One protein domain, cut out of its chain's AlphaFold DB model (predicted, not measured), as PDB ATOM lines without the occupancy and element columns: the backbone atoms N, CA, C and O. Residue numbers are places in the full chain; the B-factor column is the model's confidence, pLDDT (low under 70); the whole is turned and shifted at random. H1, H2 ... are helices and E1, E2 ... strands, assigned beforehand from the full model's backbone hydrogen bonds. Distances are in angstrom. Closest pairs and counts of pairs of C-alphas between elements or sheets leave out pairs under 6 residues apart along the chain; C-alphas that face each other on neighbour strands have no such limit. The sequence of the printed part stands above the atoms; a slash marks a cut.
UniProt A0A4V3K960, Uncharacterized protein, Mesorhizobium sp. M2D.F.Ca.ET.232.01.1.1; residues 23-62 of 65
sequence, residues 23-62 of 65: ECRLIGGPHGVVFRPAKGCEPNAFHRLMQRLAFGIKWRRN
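Overview. This is residues 23 to 62 of the 65 residues of an uncharacterized protein of Mesorhizobium sp. M2D.F.Ca.ET.232.01.1.1 (UniProt A0A4V3K960). A small antiparallel sheet, E2 - E1 - E3, has one helix, H1, beyond its E3 end, only grazing it; residues 36 to 44 loop from E2 to H1. The 40 printed residues hold E1, E2, H1 and E3 in chain order, class mixed. The whole is compact, radius of gyration of the C-alphas 10.1 A, and flat, spanning 26 by 23 by 12 A.

Along the chain. E1, residues 23 to 27, measures 12.8 A from C-alpha 23 at (97.447, 265.139, 291.491). E2 is residues 33 to 35, 6.4 A; E3 is 59 to 61, 7.0 A, ending at C-alpha 61 (92.108, 261.821, 290.700). H1, residues 45 to 55, measures 15.2 A.

Arrangement. E1 and E2 form a hairpin, with N 33 and O 27 2.8 A apart. E1 and E3 are antiparallel, with N 60 and O 23 2.9 A apart. E2, H1 and E3 make a split strand-helix-strand unit, same-way strands with E1 between, its crossover right-handed. The closest C-alphas of H1 and E3, Arg 48 and Trp 59, are 6.8 A apart. In H1 every O i to N i+4 pair is within hydrogen-bond range.

Size, cuts and confidence. The farthest C-alphas, His 31 and Phe 46, are 27.2 A apart. The printed part has no cut and no long link; residue 29 is under pLDDT 70.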
ATOM      1  N   GLU A  23      96.856 263.994 290.794       93.50
ATOM      2  CA  GLU A  23      97.447 265.139 291.491       93.50
ATOM      3  C   GLU A  23      97.505 264.959 293.011       93.50
ATOM      4  O   GLU A  23      96.713 264.230 293.619       93.50
ATOM      5  N   CYS A  24      98.452 265.645 293.645       92.31
ATOM      6  CA  CYS A  24      98.528 265.785 295.093       92.31
ATOM      7  C   CYS A  24      98.837 267.231 295.475       92.31
ATOM      8  O   CYS A  24      99.393 268.002 294.696       92.31
ATOM      9  N   ARG A  25      98.462 267.619 296.692       90.06
ATOM     10  CA  ARG A  25      98.806 268.932 297.239       90.06
ATOM     11  C   ARG A  25     100.013 268.777 298.151       90.06
ATOM     12  O   ARG A  25      99.937 268.027 299.120       90.06
ATOM     13  N   LEU A  26     101.100 269.476 297.835       84.38
ATOM     14  CA  LEU A  26     102.363 269.344 298.558       84.38
ATOM     15  C   LEU A  26     102.412 270.247 299.798       84.38
ATOM     16  O   LEU A  26     102.789 269.787 300.868       84.38
ATOM     17  N   ILE A  27     102.024 271.523 299.674       80.44
ATOM     18  CA  ILE A  27     102.173 272.534 300.741       80.44
ATOM     19  C   ILE A  27     101.094 273.614 300.574       80.44
ATOM     20  O   ILE A  27     100.765 273.929 299.439       80.44
ATOM     21  N   GLY A  28     100.576 274.216 301.657       72.38
ATOM     22  CA  GLY A  28      99.874 275.518 301.596       72.38
ATOM     23  C   GLY A  28      98.334 275.533 301.633       72.38
ATOM     24  O   GLY A  28      97.731 276.527 301.239       72.38
ATOM     25  N   GLY A  29      97.660 274.475 302.103       69.44
ATOM     26  CA  GLY A  29      96.199 274.520 302.302       69.44
ATOM     27  C   GLY A  29      95.405 274.776 301.001       69.44
ATOM     28  O   GLY A  29      95.872 274.396 299.933       69.44
ATOM     29  N   PRO A  30      94.196 275.370 301.038       70.75
ATOM     30  CA  PRO A  30      93.325 275.588 299.869       70.75
ATOM     31  C   PRO A  30      93.979 276.241 298.641       70.75
ATOM     32  O   PRO A  30      93.612 275.876 297.525       70.75
ATOM     33  N   HIS A  31      94.975 277.105 298.843       78.25
ATOM     34  CA  HIS A  31      95.721 277.819 297.793       78.25
ATOM     35  C   HIS A  31      97.154 277.291 297.612       78.25
ATOM     36  O   HIS A  31      98.022 277.969 297.073       78.25
ATOM     37  N   GLY A  32      97.406 276.085 298.111       78.31
ATOM     38  CA  GLY A  32      98.712 275.456 298.104       78.31
ATOM     39  C   GLY A  32      99.179 274.940 296.744       78.31
ATOM     40  O   GLY A  32      98.406 274.842 295.791       78.31
ATOM     41  N   VAL A  33     100.444 274.520 296.688       87.31
ATOM     42  CA  VAL A  33     101.071 273.936 295.496       87.31
ATOM     43  C   VAL A  33     100.434 272.585 295.182       87.31
ATOM     44  O   VAL A  33     100.471 271.656 295.999       87.31
ATOM     45  N   VAL A  34      99.864 272.475 293.983       89.75
ATOM     46  CA  VAL A  34      99.361 271.222 293.416       89.75
ATOM     47  C   VAL A  34     100.433 270.652 292.498       89.75
ATOM     48  O   VAL A  34     100.852 271.298 291.542       89.75
ATOM     49  N   PHE A  35     100.878 269.437 292.797       90.69
ATOM     50  CA  PHE A  35     101.770 268.680 291.938       90.69
ATOM     51  C   PHE A  35     100.966 267.717 291.074       90.69
ATOM     52  O   PHE A  35     100.145 266.947 291.578       90.69
ATOM     53  N   ARG A  36     101.242 267.756 289.770       91.94
ATOM     54  CA  ARG A  36     100.579 266.944 288.755       91.94
ATOM     55  C   ARG A  36     101.640 266.367 287.807       91.94
ATOM     56  O   ARG A  36     102.152 267.110 286.972       91.94
ATOM     57  N   PRO A  37     102.037 265.090 287.958       91.31
ATOM     58  CA  PRO A  37     103.050 264.482 287.103       91.31
ATOM     59  C   PRO A  37     102.558 264.337 285.660       91.31
ATOM     60  O   PRO A  37     101.361 264.381 285.382       91.31
ATOM     61  N   ALA A  38     103.487 264.096 284.738       90.75
ATOM     62  CA  ALA A  38     103.161 263.659 283.387       90.75
ATOM     63  C   ALA A  38     102.395 262.325 283.394       90.75
ATOM     64  O   ALA A  38     102.617 261.463 284.253       90.75
ATOM     65  N   LYS A  39     101.511 262.128 282.413       88.75
ATOM     66  CA  LYS A  39     100.781 260.871 282.227       88.75
ATOM     67  C   LYS A  39     101.763 259.708 282.065       88.75
ATOM     68  O   LYS A  39     102.672 259.761 281.244       88.75
ATOM     69  N   GLY A  40     101.575 258.659 282.867       89.56
ATOM     70  CA  GLY A  40     102.475 257.498 282.920       89.56
ATOM     71  C   GLY A  40     103.669 257.638 283.874       89.56
ATOM     72  O   GLY A  40     104.314 256.638 284.167       89.56
ATOM     73  N   CYS A  41     103.926 258.831 284.421       91.00
ATOM     74  CA  CYS A  41     104.976 259.082 285.421       91.00
ATOM     75  C   CYS A  41     104.422 259.218 286.849       91.00
ATOM     76  O   CYS A  41     105.089 259.714 287.755       91.00
ATOM     77  N   GLU A  42     103.175 258.817 287.057       93.38
ATOM     78  CA  GLU A  42     102.496 258.887 288.343       93.38
ATOM     79  C   GLU A  42     102.923 257.730 289.261       93.38
ATOM     80  O   GLU A  42     103.117 256.600 288.804       93.38
ATOM     81  N   PRO A  43     103.032 257.971 290.579       94.00
ATOM     82  CA  PRO A  43     103.332 256.909 291.526       94.00
ATOM     83  C   PRO A  43     102.211 255.871 291.546       94.00
ATOM     84  O   PRO A  43     101.026 256.203 291.512       94.00
ATOM     85  N   ASN A  44     102.579 254.598 291.665       95.19
ATOM     86  CA  ASN A  44     101.612 253.515 291.806       95.19
ATOM     87  C   ASN A  44     100.883 253.558 293.169       95.19
ATOM     88  O   ASN A  44     101.172 254.380 294.041       95.19
ATOM     89  N   ALA A  45      99.920 252.653 293.369       94.38
ATOM     90  CA  ALA A  45      99.113 252.607 294.591       94.38
ATOM     91  C   ALA A  45      99.948 252.428 295.873       94.38
ATOM     92  O   ALA A  45      99.704 253.131 296.853       94.38
ATOM     93  N   PHE A  46     100.952 251.547 295.848       96.88
ATOM     94  CA  PHE A  46     101.841 251.323 296.986       96.88
ATOM     95  C   PHE A  46     102.642 252.585 297.330       96.88
ATOM     96  O   PHE A  46     102.654 253.025 298.477       96.88
ATOM     97  N   HIS A  47     103.245 253.234 296.334       95.69
ATOM     98  CA  HIS A  47     104.026 254.446 296.556       95.69
ATOM     99  C   HIS A  47     103.135 255.600 297.052       95.69
ATOM    100  O   HIS A  47     103.506 256.305 297.989       95.69
ATOM    101  N   ARG A  48     101.915 255.747 296.517       95.31
ATOM    102  CA  ARG A  48     100.937 256.721 297.032       95.31
ATOM    103  C   ARG A  48     100.574 256.467 298.497       95.31
ATOM    104  O   ARG A  48     100.457 257.424 299.260       95.31
ATOM    105  N   LEU A  49     100.427 255.204 298.902       95.44
ATOM    106  CA  LEU A  49     100.195 254.839 300.303       95.44
ATOM    107  C   LEU A  49     101.387 255.230 301.184       95.44
ATOM    108  O   LEU A  49     101.191 255.881 302.208       95.44
ATOM    109  N   MET A  50     102.611 254.904 300.767       97.75
ATOM    110  CA  MET A  50     103.817 255.256 301.521       97.75
ATOM    111  C   MET A  50     103.976 256.769 301.683       97.75
ATOM    112  O   MET A  50     104.250 257.239 302.783       97.75
ATOM    113  N   GLN A  51     103.721 257.548 300.631       94.75
ATOM    114  CA  GLN A  51     103.753 259.012 300.713       94.75
ATOM    115  C   GLN A  51     102.701 259.568 301.685       94.75
ATOM    116  O   GLN A  51     102.970 260.535 302.398       94.75
ATOM    117  N   ARG A  52     101.521 258.939 301.763       94.00
ATOM    118  CA  ARG A  52     100.501 259.300 302.752       94.00
ATOM    119  C   ARG A  52     100.958 258.996 304.177       94.00
ATOM    120  O   ARG A  52     100.730 259.824 305.052       94.00
ATOM    121  N   LEU A  53     101.560 257.833 304.415       95.44
ATOM    122  CA  LEU A  53     101.984 257.412 305.754       95.44
ATOM    123  C   LEU A  53     103.197 258.203 306.258       95.44
ATOM    124  O   LEU A  53     103.202 258.628 307.406       95.44
ATOM    125  N   ALA A  54     104.197 258.426 305.403       95.75
ATOM    126  CA  ALA A  54     105.436 259.099 305.784       95.75
ATOM    127  C   ALA A  54     105.307 260.631 305.822       95.75
ATOM    128  O   ALA A  54     105.896 261.271 306.687       95.75
ATOM    129  N   PHE A  55     104.543 261.221 304.893       91.50
ATOM    130  CA  PHE A  55     104.522 262.677 304.682       91.50
ATOM    131  C   PHE A  55     103.118 263.294 304.718       91.50
ATOM    132  O   PHE A  55     102.966 264.493 304.505       91.50
ATOM    133  N   GLY A  56     102.062 262.499 304.927       90.19
ATOM    134  CA  GLY A  56     100.685 263.000 304.901       90.19
ATOM    135  C   GLY A  56     100.183 263.415 303.510       90.19
ATOM    136  O   GLY A  56      99.095 263.985 303.403       90.19
ATOM    137  N   ILE A  57     100.930 263.122 302.440       92.31
ATOM    138  CA  ILE A  57     100.583 263.516 301.069       92.31
ATOM    139  C   ILE A  57      99.347 262.740 300.605       92.31
ATOM    140  O   ILE A  57      99.320 261.508 300.594       92.31
ATOM    141  N   LYS A  58      98.310 263.470 300.187       91.31
ATOM    142  CA  LYS A  58      97.056 262.896 299.682       91.31
ATOM    143  C   LYS A  58      96.977 263.059 298.170       91.31
ATOM    144  O   LYS A  58      96.957 264.180 297.664       91.31
ATOM    145  N   TRP A  59      96.892 261.930 297.478       93.56
ATOM    146  CA  TRP A  59      96.660 261.862 296.040       93.56
ATOM    147  C   TRP A  59      95.167 261.773 295.742       93.56
ATOM    148  O   TRP A  59      94.451 261.008 296.391       93.56
ATOM    149  N   ARG A  60      94.706 262.525 294.744       91.75
ATOM    150  CA  ARG A  60      93.332 262.493 294.232       91.75
ATOM    151  C   ARG A  60      93.353 262.392 292.715       91.75
ATOM    152  O   ARG A  60      94.265 262.918 292.084       91.75
ATOM    153  N   ARG A  61      92.344 261.738 292.141       91.06
ATOM    154  CA  ARG A  61      92.108 261.821 290.700       91.06
ATOM    155  C   ARG A  61      91.381 263.122 290.407       91.06
ATOM    156  O   ARG A  61      90.313 263.359 290.962       91.06
ATOM    157  N   ASN A  62      91.967 263.935 289.550       82.75
ATOM    158  CA  ASN A  62      91.346 265.095 288.952       82.75
ATOM    159  C   ASN A  62      91.207 264.814 287.450       82.75
ATOM    160  O   ASN A  62      92.163 265.065 286.705       82.75
TER     161      ASN A  62